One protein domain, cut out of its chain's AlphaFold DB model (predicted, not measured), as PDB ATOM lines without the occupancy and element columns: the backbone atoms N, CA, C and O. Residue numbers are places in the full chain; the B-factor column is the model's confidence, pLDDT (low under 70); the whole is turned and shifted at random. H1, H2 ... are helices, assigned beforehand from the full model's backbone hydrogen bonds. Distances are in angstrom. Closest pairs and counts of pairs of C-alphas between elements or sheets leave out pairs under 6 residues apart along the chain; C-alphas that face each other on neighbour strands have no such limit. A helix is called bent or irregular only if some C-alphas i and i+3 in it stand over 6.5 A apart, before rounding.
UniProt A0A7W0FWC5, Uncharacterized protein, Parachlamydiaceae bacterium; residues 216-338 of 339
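What this domain is: This is residues 216 to 338 of the 339 residues of an uncharacterized protein of Parachlamydiaceae bacterium (UniProt A0A7W0FWC5). One very long helix, H2, doubles back on itself as a lopsided helical hairpin, and its longer arm, H2b, makes the long axis of the model. H1 and H3 run side by side, opposite ways, across one side of H2b, and H4 packs on H3 farther out from that arm. The end of H2b near residue 293 reaches well past H2a, and the link of residues 294 to 303 folds back from there to H3. The printed part has 123 residues with four named helices, H1 to H4 in order along the chain, and no named strand; its class is all helix. The whole is loose, with a radius of gyration of the C-alphas of 17.5 A, and elongated, spanning 59 by 31 by 20 A.

Where its parts are: H1 covers residues 218 to 228, starting at C-alpha 218, (156.926, 154.896, 128.117). H2, residues 232 to 293, was assigned as one helix by its hydrogen bonds but is bent: C-alphas 255 and 258 are 9.6 A apart. Its arm H2a, residues 232 to 255, is 31.1 A long, has a kink of 69 degrees near residue 249 and is irregular, with C-alphas 251 and 254 8.7 A apart. Arm H2b, residues 258 to 293, is 53.2 A long and ends at C-alpha 293, (191.657, 164.280, 137.078). H3 holds residues 304 to 316, 18.1 A long. H4, residues 322 to 332, ends at C-alpha 332, (175.968, 151.096, 138.216).

How they stand to each other: H3 is the hub, touching three other helices. It touches H1 at a shallow tilt of 28 degrees, opposite ways, with the C-alphas of Pro 219 and Met 312 closest at 5.9 A. With its residues 304 to 308 alone it touches residues 276 to 284 of H2b, at a steep tilt of 59 degrees; the closest C-alphas, of Gly 281 and Glu 304, are 5.0 A apart. H3 and H4 form a helical hairpin at 25 degrees, closest at the C-alphas of Glu 310 and Ile 328, 7.4 A. H1 touches residues 266 to 273 of H2b, only just about perpendicular at 72 degrees; Tyr 222 and Val 270 have the closest C-alphas, 5.8 A apart. H2a, with residues 239 to 246 alone, touches residues 264 to 271 of H2b at a shallow tilt of 20 degrees, opposite ways, closest at the C-alphas of Thr 239 and Val 267, 6.6 A. The packing is part aligned, part crossed: 3 of these 5 pairs stand at a shallow tilt. H4 is apart from H1, H2a and H2b. In H1, H3 and H4 every O i to N i+4 pair is within hydrogen-bond range; in H2a 15 of 20 are, in H2b 30 of 32.

The domain as a whole: The two C-alphas farthest apart, of Glu 254 and Gly 295, are 59.8 A apart. The printed part has no cut. The links H1 to H2 and H3 to H4 are tight, and H2 to H3 is short. Residues 317 to 323 stand free. The mean pLDDT of the printed part is 80.6; residue 246, residues 248 to 267 and residue 338 are under 70.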
ATOM      1  N   PRO A 216     153.034 148.756 126.473       78.88
ATOM      2  CA  PRO A 216     153.923 149.151 127.561       78.88
ATOM      3  C   PRO A 216     153.804 150.646 127.888       78.88
ATOM      4  O   PRO A 216     153.548 151.466 127.008       78.88
ATOM      5  N   ASP A 217     154.091 151.021 129.138       81.25
ATOM      6  CA  ASP A 217     154.315 152.428 129.485       81.25
ATOM      7  C   ASP A 217     155.615 152.963 128.848       81.25
ATOM      8  O   ASP A 217     156.459 152.206 128.360       81.25
ATOM      9  N   ALA A 218     155.786 154.288 128.808       80.19
ATOM     10  CA  ALA A 218     156.926 154.896 128.117       80.19
ATOM     11  C   ALA A 218     158.304 154.450 128.662       80.19
ATOM     12  O   ALA A 218     159.183 154.175 127.843       80.19
ATOM     13  N   PRO A 219     158.519 154.319 129.989       78.00
ATOM     14  CA  PRO A 219     159.764 153.771 130.532       78.00
ATOM     15  C   PRO A 219     160.008 152.311 130.126       78.00
ATOM     16  O   PRO A 219     161.107 151.977 129.684       78.00
ATOM     17  N   THR A 220     158.989 151.450 130.192       82.38
ATOM     18  CA  THR A 220     159.113 150.042 129.778       82.38
ATOM     19  C   THR A 220     159.389 149.927 128.281       82.38
ATOM     20  O   THR A 220     160.208 149.109 127.856       82.38
ATOM     21  N   LEU A 221     158.731 150.749 127.458       82.62
ATOM     22  CA  LEU A 221     158.972 150.779 126.018       82.62
ATOM     23  C   LEU A 221     160.398 151.239 125.708       82.62
ATOM     24  O   LEU A 221     161.070 150.626 124.879       82.62
ATOM     25  N   TYR A 222     160.868 152.283 126.392       83.12
ATOM     26  CA  TYR A 222     162.239 152.760 126.273       83.12
ATOM     27  C   TYR A 222     163.241 151.637 126.568       83.12
ATOM     28  O   TYR A 222     164.124 151.380 125.753       83.12
ATOM     29  N   GLU A 223     163.069 150.924 127.685       81.38
ATOM     30  CA  GLU A 223     163.938 149.805 128.066       81.38
ATOM     31  C   GLU A 223     163.958 148.689 127.021       81.38
ATOM     32  O   GLU A 223     165.024 148.165 126.692       81.38
ATOM     33  N   LYS A 224     162.788 148.335 126.483       84.88
ATOM     34  CA  LYS A 224     162.667 147.317 125.433       84.88
ATOM     35  C   LYS A 224     163.411 147.738 124.169       84.88
ATOM     36  O   LYS A 224     164.216 146.965 123.661       84.88
ATOM     37  N   ILE A 225     163.205 148.969 123.698       84.88
ATOM     38  CA  ILE A 225     163.888 149.476 122.498       84.88
ATOM     39  C   ILE A 225     165.398 149.565 122.739       84.88
ATOM     40  O   ILE A 225     166.167 149.149 121.879       84.88
ATOM     41  N   ALA A 226     165.835 150.054 123.902       83.19
ATOM     42  CA  ALA A 226     167.253 150.156 124.248       83.19
ATOM     43  C   ALA A 226     167.939 148.784 124.339       83.19
ATOM     44  O   ALA A 226     169.125 148.669 124.040       83.19
ATOM     45  N   ARG A 227     167.202 147.735 124.722       84.69
ATOM     46  CA  ARG A 227     167.715 146.360 124.737       84.69
ATOM     47  C   ARG A 227     167.883 145.786 123.333       84.69
ATOM     48  O   ARG A 227     168.912 145.172 123.068       84.69
ATOM     49  N   GLU A 228     166.893 145.971 122.462       86.62
ATOM     50  CA  GLU A 228     166.945 145.478 121.075       86.62
ATOM     51  C   GLU A 228     167.949 146.272 120.223       86.62
ATOM     52  O   GLU A 228     168.628 145.716 119.363       86.62
ATOM     53  N   TYR A 229     168.090 147.571 120.498       85.56
ATOM     54  CA  TYR A 229     168.961 148.490 119.769       85.56
ATOM     55  C   TYR A 229     169.941 149.176 120.734       85.56
ATOM     56  O   TYR A 229     169.737 150.333 121.106       85.56
ATOM     57  N   PRO A 230     171.028 148.489 121.138       79.00
ATOM     58  CA  PRO A 230     171.916 148.943 122.212       79.00
ATOM     59  C   PRO A 230     172.814 150.130 121.843       79.00
ATOM     60  O   PRO A 230     173.469 150.697 122.714       79.00
ATOM     61  N   THR A 231     172.892 150.500 120.563       82.00
ATOM     62  CA  THR A 231     173.679 151.655 120.118       82.00
ATOM     63  C   THR A 231     172.789 152.881 119.956       82.00
ATOM     64  O   THR A 231     171.660 152.777 119.472       82.00
ATOM     65  N   GLU A 232     173.319 154.069 120.275       78.38
ATOM     66  CA  GLU A 232     172.581 155.329 120.119       78.38
ATOM     67  C   GLU A 232     172.045 155.510 118.702       78.38
ATOM     68  O   GLU A 232     170.898 155.898 118.485       78.38
ATOM     69  N   GLN A 233     172.882 155.187 117.718       83.19
ATOM     70  CA  GLN A 233     172.533 155.322 116.318       83.19
ATOM     71  C   GLN A 233     171.390 154.382 115.923       83.19
ATOM     72  O   GLN A 233     170.479 154.820 115.220       83.19
ATOM     73  N   ALA A 234     171.417 153.118 116.356       83.50
ATOM     74  CA  ALA A 234     170.366 152.158 116.029       83.50
ATOM     75  C   ALA A 234     169.047 152.510 116.729       83.50
ATOM     76  O   ALA A 234     168.008 152.541 116.073       83.50
ATOM     77  N   PHE A 235     169.099 152.870 118.016       84.50
ATOM     78  CA  PHE A 235     167.937 153.331 118.778       84.50
ATOM     79  C   PHE A 235     167.277 154.553 118.122       84.50
ATOM     80  O   PHE A 235     166.061 154.590 117.905       84.50
ATOM     81  N   ASN A 236     168.088 155.556 117.762       83.44
ATOM     82  CA  ASN A 236     167.605 156.782 117.131       83.44
ATOM     83  C   ASN A 236     166.983 156.488 115.770       83.44
ATOM     84  O   ASN A 236     165.851 156.895 115.526       83.44
ATOM     85  N   LYS A 237     167.679 155.739 114.911       86.50
ATOM     86  CA  LYS A 237     167.139 155.369 113.602       86.50
ATOM     87  C   LYS A 237     165.826 154.610 113.751       86.50
ATOM     88  O   LYS A 237     164.853 154.993 113.128       86.50
ATOM     89  N   PHE A 238     165.757 153.611 114.630       86.81
ATOM     90  CA  PHE A 238     164.534 152.840 114.847       86.81
ATOM     91  C   PHE A 238     163.350 153.720 115.272       86.81
ATOM     92  O   PHE A 238     162.292 153.687 114.641       86.81
ATOM     93  N   THR A 239     163.531 154.552 116.299       85.06
ATOM     94  CA  THR A 239     162.462 155.435 116.797       85.06
ATOM     95  C   THR A 239     162.072 156.516 115.780       85.06
ATOM     96  O   THR A 239     160.882 156.781 115.602       85.06
ATOM     97  N   GLU A 240     163.037 157.114 115.073       85.00
ATOM     98  CA  GLU A 240     162.788 158.087 113.999       85.00
ATOM     99  C   GLU A 240     162.060 157.452 112.813       85.00
ATOM    100  O   GLU A 240     161.097 158.038 112.311       85.00
ATOM    101  N   SER A 241     162.460 156.252 112.387       84.56
ATOM    102  CA  SER A 241     161.810 155.537 111.290       84.56
ATOM    103  C   SER A 241     160.364 155.188 111.641       84.56
ATOM    104  O   SER A 241     159.493 155.369 110.787       84.56
ATOM    105  N   ILE A 242     160.071 154.770 112.883       81.88
ATOM    106  CA  ILE A 242     158.683 154.570 113.336       81.88
ATOM    107  C   ILE A 242     157.898 155.877 113.211       81.88
ATOM    108  O   ILE A 242     156.874 155.905 112.529       81.88
ATOM    109  N   LEU A 243     158.379 156.976 113.803       81.06
ATOM    110  CA  LEU A 243     157.653 158.252 113.767       81.06
ATOM    111  C   LEU A 243     157.458 158.786 112.349       81.06
ATOM    112  O   LEU A 243     156.367 159.237 112.006       81.06
ATOM    113  N   LYS A 244     158.492 158.721 111.509       81.00
ATOM    114  CA  LYS A 244     158.426 159.110 110.095       81.00
ATOM    115  C   LYS A 244     157.323 158.338 109.384       81.00
ATOM    116  O   LYS A 244     156.538 158.930 108.640       81.00
ATOM    117  N   HIS A 245     157.236 157.035 109.637       73.06
ATOM    118  CA  HIS A 245     156.234 156.209 108.990       73.06
ATOM    119  C   HIS A 245     154.822 156.538 109.446       73.06
ATOM    120  O   HIS A 245     153.914 156.647 108.624       73.06
ATOM    121  N   VAL A 246     154.652 156.762 110.739       66.94
ATOM    122  CA  VAL A 246     153.373 157.145 111.323       66.94
ATOM    123  C   VAL A 246     152.936 158.492 110.785       66.94
ATOM    124  O   VAL A 246     151.829 158.595 110.276       66.94
ATOM    125  N   ASN A 247     153.817 159.490 110.795       70.69
ATOM    126  CA  ASN A 247     153.522 160.819 110.269       70.69
ATOM    127  C   ASN A 247     153.127 160.772 108.788       70.69
ATOM    128  O   ASN A 247     152.204 161.469 108.375       70.69
ATOM    129  N   SER A 248     153.759 159.902 107.993       68.75
ATOM    130  CA  SER A 248     153.357 159.683 106.596       68.75
ATOM    131  C   SER A 248     151.982 159.011 106.455       68.75
ATOM    132  O   SER A 248     151.274 159.246 105.474       68.75
ATOM    133  N   SER A 249     151.587 158.217 107.451       62.94
ATOM    134  CA  SER A 249     150.326 157.477 107.505       62.94
ATOM    135  C   SER A 249     149.219 158.203 108.282       62.94
ATOM    136  O   SER A 249     148.065 157.804 108.181       62.94
ATOM    137  N   LEU A 250     149.509 159.304 108.989       60.81
ATOM    138  CA  LEU A 250     148.509 160.150 109.662       60.81
ATOM    139  C   LEU A 250     147.537 160.799 108.671       60.81
ATOM    140  O   LEU A 250     146.435 161.170 109.046       60.81
ATOM    141  N   ASN A 251     147.883 160.887 107.387       57.03
ATOM    142  CA  ASN A 251     146.930 161.295 106.348       57.03
ATOM    143  C   ASN A 251     145.934 160.176 105.975       57.03
ATOM    144  O   ASN A 251     145.034 160.391 105.170       57.03
ATOM    145  N   LYS A 252     146.108 158.981 106.553       61.72
ATOM    146  CA  LYS A 252     145.290 157.774 106.395       61.72
ATOM    147  C   LYS A 252     145.011 157.152 107.770       61.72
ATOM    148  O   LYS A 252     145.221 155.963 107.977       61.72
ATOM    149  N   VAL A 253     144.590 157.971 108.740       53.62
ATOM    150  CA  VAL A 253     144.339 157.535 110.134       53.62
ATOM    151  C   VAL A 253     143.397 156.329 110.202       53.62
ATOM    152  O   VAL A 253     143.578 155.463 111.054       53.62
ATOM    153  N   GLU A 254     142.431 156.260 109.284       57.16
ATOM    154  CA  GLU A 254     141.484 155.146 109.165       57.16
ATOM    155  C   GLU A 254     142.185 153.797 108.926       57.16
ATOM    156  O   GLU A 254     141.705 152.781 109.417       57.16
ATOM    157  N   ASP A 255     143.358 153.793 108.280       55.81
ATOM    158  CA  ASP A 255     144.107 152.580 107.923       55.81
ATOM    159  C   ASP A 255     145.044 152.083 109.046       55.81
ATOM    160  O   ASP A 255     145.541 150.958 108.981       55.81
ATOM    161  N   LEU A 256     145.347 152.910 110.057       59.09
ATOM    162  CA  LEU A 256     146.329 152.576 111.105       59.09
ATOM    163  C   LEU A 256     145.705 151.822 112.292       59.09
ATOM    164  O   LEU A 256     146.391 151.052 112.962       59.09
ATOM    165  N   GLY A 257     144.414 152.022 112.558       65.25
ATOM    166  CA  GLY A 257     143.721 151.444 113.710       65.25
ATOM    167  C   GLY A 257     144.158 152.022 115.079       65.25
ATOM    168  O   GLY A 257     145.209 152.658 115.204       65.25
ATOM    169  N   PRO A 258     143.363 151.822 116.151       65.06
ATOM    170  CA  PRO A 258     143.604 152.444 117.461       65.06
ATOM    171  C   PRO A 258     144.915 152.016 118.142       65.06
ATOM    172  O   PRO A 258     145.606 152.848 118.726       65.06
ATOM    173  N   SER A 259     145.278 150.735 118.051       62.06
ATOM    174  CA  SER A 259     146.440 150.169 118.757       62.06
ATOM    175  C   SER A 259     147.774 150.639 118.170       62.06
ATOM    176  O   SER A 259     148.741 150.872 118.900       62.06
ATOM    177  N   LEU A 260     147.827 150.859 116.851       65.75
ATOM    178  CA  LEU A 260     149.008 151.436 116.222       65.75
ATOM    179  C   LEU A 260     149.153 152.901 116.639       65.75
ATOM    180  O   LEU A 260     150.231 153.281 117.075       65.75
ATOM    181  N   LEU A 261     148.072 153.692 116.630       68.56
ATOM    182  CA  LEU A 261     148.087 155.084 117.110       68.56
ATOM    183  C   LEU A 261     148.548 155.205 118.574       68.56
ATOM    184  O   LEU A 261     149.334 156.100 118.891       68.56
ATOM    185  N   ALA A 262     148.115 154.294 119.451       66.62
ATOM    186  CA  ALA A 262     148.583 154.237 120.838       66.62
ATOM    187  C   ALA A 262     150.098 153.979 120.915       66.62
ATOM    188  O   ALA A 262     150.827 154.723 121.576       66.62
ATOM    189  N   THR A 263     150.589 153.003 120.147       63.81
ATOM    190  CA  THR A 263     152.027 152.696 120.035       63.81
ATOM    191  C   THR A 263     152.818 153.887 119.494       63.81
ATOM    192  O   THR A 263     153.925 154.164 119.942       63.81
ATOM    193  N   CYS A 264     152.239 154.667 118.583       67.81
ATOM    194  CA  CYS A 264     152.870 155.872 118.047       67.81
ATOM    195  C   CYS A 264     153.006 156.978 119.092       67.81
ATOM    196  O   CYS A 264     154.069 157.584 119.212       67.81
ATOM    197  N   SER A 265     151.940 157.224 119.859       68.75
ATOM    198  CA  SER A 265     151.961 158.180 120.971       68.75
ATOM    199  C   SER A 265     153.014 157.786 122.009       68.75
ATOM    200  O   SER A 265     153.731 158.635 122.545       68.75
ATOM    201  N   LEU A 266     153.153 156.486 122.259       65.56
ATOM    202  CA  LEU A 266     154.192 155.937 123.121       65.56
ATOM    203  C   LEU A 266     155.593 156.132 122.530       65.56
ATOM    204  O   LEU A 266     156.480 156.589 123.244       65.56
ATOM    205  N   VAL A 267     155.802 155.899 121.233       69.31
ATOM    206  CA  VAL A 267     157.102 156.138 120.576       69.31
ATOM    207  C   VAL A 267     157.465 157.625 120.550       69.31
ATOM    208  O   VAL A 267     158.630 157.975 120.725       69.31
ATOM    209  N   GLN A 268     156.487 158.523 120.412       75.69
ATOM    210  CA  GLN A 268     156.717 159.963 120.541       75.69
ATOM    211  C   GLN A 268     157.121 160.332 121.973       75.69
ATOM    212  O   GLN A 268     158.018 161.150 122.181       75.69
ATOM    213  N   THR A 269     156.519 159.670 122.963       70.75
ATOM    214  CA  THR A 269     156.927 159.802 124.363       70.75
ATOM    215  C   THR A 269     158.352 159.275 124.552       70.75
ATOM    216  O   THR A 269     159.176 159.971 125.132       70.75
ATOM    217  N   VAL A 270     158.716 158.129 123.972       70.38
ATOM    218  CA  VAL A 270     160.096 157.608 123.995       70.38
ATOM    219  C   VAL A 270     161.080 158.552 123.298       70.38
ATOM    220  O   VAL A 270     162.190 158.746 123.788       70.38
ATOM    221  N   GLN A 271     160.683 159.220 122.214       72.38
ATOM    222  CA  GLN A 271     161.508 160.267 121.614       72.38
ATOM    223  C   GLN A 271     161.682 161.480 122.524       72.38
ATOM    224  O   GLN A 271     162.759 162.068 122.526       72.38
ATOM    225  N   SER A 272     160.688 161.843 123.335       70.19
ATOM    226  CA  SER A 272     160.889 162.879 124.356       70.19
ATOM    227  C   SER A 272     161.917 162.442 125.413       70.19
ATOM    228  O   SER A 272     162.736 163.251 125.851       70.19
ATOM    229  N   LEU A 273     161.995 161.136 125.711       70.75
ATOM    230  CA  LEU A 273     163.022 160.558 126.587       70.75
ATOM    231  C   LEU A 273     164.429 160.575 125.970       70.75
ATOM    232  O   LEU A 273     165.416 160.458 126.691       70.75
ATOM    233  N   ARG A 274     164.571 160.826 124.661       73.94
ATOM    234  CA  ARG A 274     165.875 161.097 124.028       73.94
ATOM    235  C   ARG A 274     166.587 162.282 124.672       73.94
ATOM    236  O   ARG A 274     167.815 162.272 124.770       73.94
ATOM    237  N   GLY A 275     165.831 163.307 125.077       78.44
ATOM    238  CA  GLY A 275     166.386 164.467 125.774       78.44
ATOM    239  C   GLY A 275     167.177 164.032 127.004       78.44
ATOM    240  O   GLY A 275     168.308 164.463 127.194       78.44
ATOM    241  N   VAL A 276     166.642 163.061 127.746       80.38
ATOM    242  CA  VAL A 276     167.274 162.495 128.940       80.38
ATOM    243  C   VAL A 276     168.620 161.841 128.610       80.38
ATOM    244  O   VAL A 276     169.615 162.157 129.257       80.38
ATOM    245  N   ILE A 277     168.700 160.997 127.571       78.31
ATOM    246  CA  ILE A 277     169.977 160.372 127.158       78.31
ATOM    247  C   ILE A 277     171.008 161.435 126.777       78.31
ATOM    248  O   ILE A 277     172.159 161.364 127.205       78.31
ATOM    249  N   LYS A 278     170.604 162.435 125.982       82.62
ATOM    250  CA  LYS A 278     171.507 163.510 125.545       82.62
ATOM    251  C   LYS A 278     172.086 164.276 126.725       82.62
ATOM    252  O   LYS A 278     173.283 164.566 126.727       82.62
ATOM    253  N   GLU A 279     171.260 164.583 127.721       85.81
ATOM    254  CA  GLU A 279     171.730 165.243 128.937       85.81
ATOM    255  C   GLU A 279     172.710 164.359 129.718       85.81
ATOM    256  O   GLU A 279     173.768 164.838 130.136       85.81
ATOM    257  N   PHE A 280     172.457 163.050 129.816       87.38
ATOM    258  CA  PHE A 280     173.426 162.126 130.408       87.38
ATOM    259  C   PHE A 280     174.724 162.006 129.604       87.38
ATOM    260  O   PHE A 280     175.782 161.904 130.217       87.38
ATOM    261  N   GLY A 281     174.694 162.078 128.272       86.00
ATOM    262  CA  GLY A 281     175.905 162.084 127.442       86.00
ATOM    263  C   GLY A 281     176.788 163.311 127.696       86.00
ATOM    264  O   GLY A 281     178.005 163.190 127.890       86.00
ATOM    265  N   LYS A 282     176.171 164.498 127.787       88.19
ATOM    266  CA  LYS A 282     176.870 165.738 128.169       88.19
ATOM    267  C   LYS A 282     177.464 165.620 129.576       88.19
ATOM    268  O   LYS A 282     178.657 165.866 129.764       88.19
ATOM    269  N   GLY A 283     176.652 165.193 130.546       88.00
ATOM    270  CA  GLY A 283     177.070 165.031 131.939       88.00
ATOM    271  C   GLY A 283     178.163 163.975 132.121       88.00
ATOM    272  O   GLY A 283     179.118 164.196 132.865       88.00
ATOM    273  N   MET A 284     178.090 162.859 131.392       88.69
ATOM    274  CA  MET A 284     179.072 161.779 131.463       88.69
ATOM    275  C   MET A 284     180.454 162.234 131.010       88.69
ATOM    276  O   MET A 284     181.448 161.835 131.611       88.69
ATOM    277  N   SER A 285     180.529 163.067 129.975       87.81
ATOM    278  CA  SER A 285     181.807 163.596 129.485       87.81
ATOM    279  C   SER A 285     182.507 164.434 130.562       87.81
ATOM    280  O   SER A 285     183.703 164.272 130.802       87.81
ATOM    281  N   VAL A 286     181.743 165.268 131.276       91.38
ATOM    282  CA  VAL A 286     182.243 166.059 132.413       91.38
ATOM    283  C   VAL A 286     182.639 165.156 133.583       91.38
ATOM    284  O   VAL A 286     183.704 165.339 134.176       91.38
ATOM    285  N   MET A 287     181.810 164.159 133.898       90.50
ATOM    286  CA  MET A 287     182.064 163.206 134.977       90.50
ATOM    287  C   MET A 287     183.335 162.388 134.721       90.50
ATOM    288  O   MET A 287     184.179 162.307 135.606       90.50
ATOM    289  N   LYS A 288     183.520 161.861 133.501       90.69
ATOM    290  CA  LYS A 288     184.734 161.148 133.067       90.69
ATOM    291  C   LYS A 288     185.978 162.000 133.279       90.69
ATOM    292  O   LYS A 288     186.875 161.580 134.002       90.69
ATOM    293  N   LEU A 289     185.980 163.227 132.756       92.25
ATOM    294  CA  LEU A 289     187.106 164.151 132.910       92.25
ATOM    295  C   LEU A 289     187.409 164.462 134.385       92.25
ATOM    296  O   LEU A 289     188.569 164.570 134.778       92.25
ATOM    297  N   THR A 290     186.370 164.628 135.206       93.31
ATOM    298  CA  THR A 290     186.519 164.950 136.633       93.31
ATOM    299  C   THR A 290     187.070 163.760 137.418       93.31
ATOM    300  O   THR A 290     188.000 163.931 138.204       93.31
ATOM    301  N   CYS A 291     186.553 162.552 137.174       91.19
ATOM    302  CA  CYS A 291     187.058 161.321 137.777       91.19
ATOM    303  C   CYS A 291     188.515 161.063 137.376       91.19
ATOM    304  O   CYS A 291     189.342 160.824 138.253       91.19
ATOM    305  N   GLU A 292     188.850 161.204 136.090       92.00
ATOM    306  CA  GLU A 292     190.216 161.024 135.583       92.00
ATOM    307  C   GLU A 292     191.202 161.991 136.249       92.00
ATOM    308  O   GLU A 292     192.258 161.565 136.719       92.00
ATOM    309  N   LYS A 293     190.841 163.277 136.367       94.00
ATOM    310  CA  LYS A 293     191.657 164.280 137.078       94.00
ATOM    311  C   LYS A 293     191.854 163.947 138.557       94.00
ATOM    312  O   LYS A 293     192.901 164.265 139.113       94.00
ATOM    313  N   ALA A 294     190.864 163.322 139.185       93.31
ATOM    314  CA  ALA A 294     190.923 162.884 140.575       93.31
ATOM    315  C   ALA A 294     191.601 161.510 140.759       93.31
ATOM    316  O   ALA A 294     191.708 161.034 141.887       93.31
ATOM    317  N   GLY A 295     192.073 160.873 139.681       92.25
ATOM    318  CA  GLY A 295     192.731 159.566 139.730       92.25
ATOM    319  C   GLY A 295     191.775 158.374 139.829       92.25
ATOM    320  O   GLY A 295     192.218 157.275 140.145       92.25
ATOM    321  N   PHE A 296     190.482 158.564 139.554       90.81
ATOM    322  CA  PHE A 296     189.485 157.494 139.516       90.81
ATOM    323  C   PHE A 296     189.163 157.097 138.076       90.81
ATOM    324  O   PHE A 296     188.884 157.953 137.234       90.81
ATOM    325  N   LYS A 297     189.112 155.792 137.793       88.69
ATOM    326  CA  LYS A 297     188.558 155.281 136.534       88.69
ATOM    327  C   LYS A 297     187.099 154.893 136.713       88.69
ATOM    328  O   LYS A 297     186.736 154.204 137.663       88.69
ATOM    329  N   LEU A 298     186.267 155.333 135.774       89.31
ATOM    330  CA  LEU A 298     184.885 154.880 135.683       89.31
ATOM    331  C   LEU A 298     184.817 153.492 135.023       89.31
ATOM    332  O   LEU A 298     185.656 153.184 134.170       89.31
ATOM    333  N   PRO A 299     183.805 152.671 135.360       90.75
ATOM    334  CA  PRO A 299     183.561 151.409 134.676       90.75
ATOM    335  C   PRO A 299     183.405 151.630 133.173       90.75
ATOM    336  O   PRO A 299     182.626 152.480 132.745       90.75
ATOM    337  N   SER A 300     184.071 150.810 132.357       87.38
ATOM    338  CA  SER A 300     183.890 150.829 130.898       87.38
ATOM    339  C   SER A 300     182.476 150.433 130.472       87.38
ATOM    340  O   SER A 300     182.054 150.738 129.362       87.38
ATOM    341  N   THR A 301     181.749 149.741 131.351       85.44
ATOM    342  CA  THR A 301     180.344 149.392 131.161       85.44
ATOM    343  C   THR A 301     179.417 150.584 131.353       85.44
ATOM    344  O   THR A 301     178.310 150.534 130.842       85.44
ATOM    345  N   LEU A 302     179.822 151.645 132.062       87.94
ATOM    346  CA  LEU A 302     178.965 152.801 132.308       87.94
ATOM    347  C   LEU A 302     178.895 153.688 131.055       87.94
ATOM    348  O   LEU A 302     179.889 154.290 130.642       87.94
ATOM    349  N   ASN A 303     177.701 153.799 130.478       86.25
ATOM    350  CA  ASN A 303     177.402 154.679 129.349       86.25
ATOM    351  C   ASN A 303     176.100 155.468 129.587       86.25
ATOM    352  O   ASN A 303     175.342 155.199 130.526       86.25
ATOM    353  N   GLU A 304     175.877 156.497 128.777       85.31
ATOM    354  CA  GLU A 304     174.731 157.402 128.874       85.31
ATOM    355  C   GLU A 304     173.391 156.674 128.730       85.31
ATOM    356  O   GLU A 304     172.409 157.079 129.349       85.31
ATOM    357  N   PHE A 305     173.368 155.550 128.007       80.44
ATOM    358  CA  PHE A 305     172.197 154.684 127.885       80.44
ATOM    359  C   PHE A 305     171.834 154.011 129.201       80.44
ATOM    360  O   PHE A 305     170.666 154.031 129.588       80.44
ATOM    361  N   ILE A 306     172.811 153.442 129.907       82.75
ATOM    362  CA  ILE A 306     172.586 152.801 131.207       82.75
ATOM    363  C   ILE A 306     172.132 153.842 132.228       82.75
ATOM    364  O   ILE A 306     171.138 153.617 132.912       82.75
ATOM    365  N   MET A 307     172.777 155.013 132.267       86.38
ATOM    366  CA  MET A 307     172.361 156.085 133.180       86.38
ATOM    367  C   MET A 307     170.953 156.599 132.866       86.38
ATOM    368  O   MET A 307     170.142 156.740 133.778       86.38
ATOM    369  N   GLY A 308     170.634 156.818 131.586       85.00
ATOM    370  CA  GLY A 308     169.291 157.207 131.156       85.00
ATOM    371  C   GLY A 308     168.242 156.152 131.506       85.00
ATOM    372  O   GLY A 308     167.171 156.491 132.003       85.00
ATOM    373  N   THR A 309     168.570 154.873 131.326       80.56
ATOM    374  CA  THR A 309     167.684 153.752 131.662       80.56
ATOM    375  C   THR A 309     167.389 153.695 133.158       80.56
ATOM    376  O   THR A 309     166.226 153.690 133.561       80.56
ATOM    377  N   GLU A 310     168.424 153.698 133.997       86.50
ATOM    378  CA  GLU A 310     168.256 153.657 135.451       86.50
ATOM    379  C   GLU A 310     167.564 154.920 135.979       86.50
ATOM    380  O   GLU A 310     166.721 154.840 136.874       86.50
ATOM    381  N   PHE A 311     167.827 156.082 135.379       87.12
ATOM    382  CA  PHE A 311     167.090 157.303 135.693       87.12
ATOM    383  C   PHE A 311     165.598 157.165 135.392       87.12
ATOM    384  O   PHE A 311     164.778 157.531 136.231       87.12
ATOM    385  N   MET A 312     165.228 156.611 134.234       82.50
ATOM    386  CA  MET A 312     163.821 156.408 133.884       82.50
ATOM    387  C   MET A 312     163.126 155.429 134.831       82.50
ATOM    388  O   MET A 312     161.977 155.673 135.207       82.50
ATOM    389  N   LYS A 313     163.823 154.382 135.289       82.19
ATOM    390  CA  LYS A 313     163.313 153.492 136.344       82.19
ATOM    391  C   LYS A 313     163.010 154.267 137.613       82.19
ATOM    392  O   LYS A 313     161.910 154.149 138.140       82.19
ATOM    393  N   VAL A 314     163.958 155.083 138.078       85.38
ATOM    394  CA  VAL A 314     163.784 155.913 139.281       85.38
ATOM    395  C   VAL A 314     162.642 156.914 139.098       85.38
ATOM    396  O   VAL A 314     161.807 157.045 139.989       85.38
ATOM    397  N   ALA A 315     162.555 157.574 137.942       82.69
ATOM    398  CA  ALA A 315     161.504 158.540 137.637       82.69
ATOM    399  C   ALA A 315     160.100 157.908 137.629       82.69
ATOM    400  O   ALA A 315     159.127 158.583 137.959       82.69
ATOM    401  N   ASN A 316     159.994 156.618 137.291       78.75
ATOM    402  CA  ASN A 316     158.729 155.881 137.294       78.75
ATOM    403  C   ASN A 316     158.377 155.266 138.667       78.75
ATOM    404  O   ASN A 316     157.271 154.759 138.869       78.75
ATOM    405  N   MET A 317     159.288 155.297 139.647       83.81
ATOM    406  CA  MET A 317     158.990 154.817 140.998       83.81
ATOM    407  C   MET A 317     158.051 155.793 141.710       83.81
ATOM    408  O   MET A 317     158.414 156.933 141.989       83.81
ATOM    409  N   ARG A 318     156.854 155.323 142.093       78.88
ATOM    410  CA  ARG A 318     155.879 156.129 142.859       78.88
ATOM    411  C   ARG A 318     156.441 156.666 144.177       78.88
ATOM    412  O   ARG A 318     156.044 157.742 144.600       78.88
ATOM    413  N   ASN A 319     157.332 155.909 144.819       85.56
ATOM    414  CA  ASN A 319     158.028 156.292 146.042       85.56
ATOM    415  C   ASN A 319     159.482 155.829 145.933       85.56
ATOM    416  O   ASN A 319     159.731 154.626 145.839       85.56
ATOM    417  N   TYR A 320     160.431 156.762 145.978       86.19
ATOM    418  CA  TYR A 320     161.851 156.446 146.092       86.19
ATOM    419  C   TYR A 320     162.414 157.009 147.396       86.19
ATOM    420  O   TYR A 320     162.050 158.093 147.851       86.19
ATOM    421  N   SER A 321     163.321 156.254 148.004       90.62
ATOM    422  CA  SER A 321     164.119 156.694 149.145       90.62
ATOM    423  C   SER A 321     165.541 157.045 148.696       90.62
ATOM    424  O   SER A 321     166.049 156.449 147.740       90.62
ATOM    425  N   PRO A 322     166.242 157.944 149.410       90.50
ATOM    426  CA  PRO A 322     167.657 158.220 149.151       90.50
ATOM    427  C   PRO A 322     168.534 156.955 149.140       90.50
ATOM    428  O   PRO A 322     169.480 156.857 148.360       90.50
ATOM    429  N   LEU A 323     168.189 155.951 149.957       90.38
ATOM    430  CA  LEU A 323     168.894 154.667 150.008       90.38
ATOM    431  C   LEU A 323     168.738 153.860 148.714       90.38
ATOM    432  O   LEU A 323     169.709 153.270 148.250       90.38
ATOM    433  N   GLN A 324     167.549 153.852 148.107       89.38
ATOM    434  CA  GLN A 324     167.325 153.168 146.830       89.38
ATOM    435  C   GLN A 324     168.104 153.830 145.694       89.38
ATOM    436  O   GLN A 324     168.735 153.124 144.913       89.38
ATOM    437  N   ILE A 325     168.129 155.166 145.641       88.31
ATOM    438  CA  ILE A 325     168.926 155.902 144.645       88.31
ATOM    439  C   ILE A 325     170.413 155.585 144.817       88.31
ATOM    440  O   ILE A 325     171.099 155.280 143.846       88.31
ATOM    441  N   THR A 326     170.902 155.604 146.060       89.38
ATOM    442  CA  THR A 326     172.306 155.292 146.363       89.38
ATOM    443  C   THR A 326     172.653 153.858 145.969       89.38
ATOM    444  O   THR A 326     173.722 153.616 145.416       89.38
ATOM    445  N   LYS A 327     171.737 152.909 146.201       91.25
ATOM    446  CA  LYS A 327     171.907 151.518 145.784       91.25
ATOM    447  C   LYS A 327     172.006 151.398 144.262       91.25
ATOM    448  O   LYS A 327     172.975 150.832 143.784       91.25
ATOM    449  N   ILE A 328     171.075 151.994 143.516       89.38
ATOM    450  CA  ILE A 328     171.089 151.986 142.042       89.38
ATOM    451  C   ILE A 328     172.389 152.609 141.509       89.38
ATOM    452  O   ILE A 328     173.032 152.050 140.624       89.38
ATOM    453  N   ALA A 329     172.833 153.726 142.092       89.00
ATOM    454  CA  ALA A 329     174.103 154.355 141.737       89.00
ATOM    455  C   ALA A 329     175.317 153.454 142.031       89.00
ATOM    456  O   ALA A 329     176.218 153.349 141.199       89.00
ATOM    457  N   SER A 330     175.327 152.777 143.181       89.75
ATOM    458  CA  SER A 330     176.388 151.835 143.554       89.75
ATOM    459  C   SER A 330     176.384 150.566 142.702       89.75
ATOM    460  O   SER A 330     177.447 149.989 142.491       89.75
ATOM    461  N   ASP A 331     175.221 150.124 142.227       90.00
ATOM    462  CA  ASP A 331     175.096 148.974 141.330       90.00
ATOM    463  C   ASP A 331     175.624 149.333 139.926       90.00
ATOM    464  O   ASP A 331     176.300 148.523 139.291       90.00
ATOM    465  N   MET A 332     175.394 150.572 139.466       88.69
ATOM    466  CA  MET A 332     175.968 151.096 138.216       88.69
ATOM    467  C   MET A 332     177.483 151.310 138.298       88.69
ATOM    468  O   MET A 332     178.192 151.113 137.308       88.69
ATOM    469  N   VAL A 333     177.983 151.734 139.462       88.19
ATOM    470  CA  VAL A 333     179.402 152.019 139.696       88.19
ATOM    471  C   VAL A 333     179.874 151.292 140.957       88.19
ATOM    472  O   VAL A 333     179.970 151.899 142.028       88.19
ATOM    473  N   PRO A 334     180.183 149.986 140.856       84.88
ATOM    474  CA  PRO A 334     180.609 149.203 142.007       84.88
ATOM    475  C   PRO A 334     181.883 149.791 142.622       84.88
ATOM    476  O   PRO A 334     182.817 150.095 141.877       84.88
ATOM    477  N   PRO A 335     182.022 149.874 143.954       80.50
ATOM    478  CA  PRO A 335     183.239 150.392 144.587       80.50
ATOM    479  C   PRO A 335     184.519 149.673 144.130       80.50
ATOM    480  O   PRO A 335     185.582 150.274 144.028       80.50
ATOM    481  N   SER A 336     184.413 148.387 143.780       79.75
ATOM    482  CA  SER A 336     185.512 147.567 143.257       79.75
ATOM    483  C   SER A 336     186.022 147.988 141.873       79.75
ATOM    484  O   SER A 336     187.106 147.557 141.477       79.75
ATOM    485  N   SER A 337     185.243 148.780 141.134       73.31
ATOM    486  CA  SER A 337     185.561 149.244 139.779       73.31
ATOM    487  C   SER A 337     186.308 150.581 139.747       73.31
ATOM    488  O   SER A 337     186.901 150.909 138.722       73.31
ATOM    489  N   MET A 338     186.335 151.316 140.865       66.12
ATOM    490  CA  MET A 338     187.093 152.559 141.012       66.12
ATOM    491  C   MET A 338     188.538 152.229 141.423       66.12
ATOM    492  O   MET A 338     188.843 152.109 142.610       66.12
TER     493      MET A 338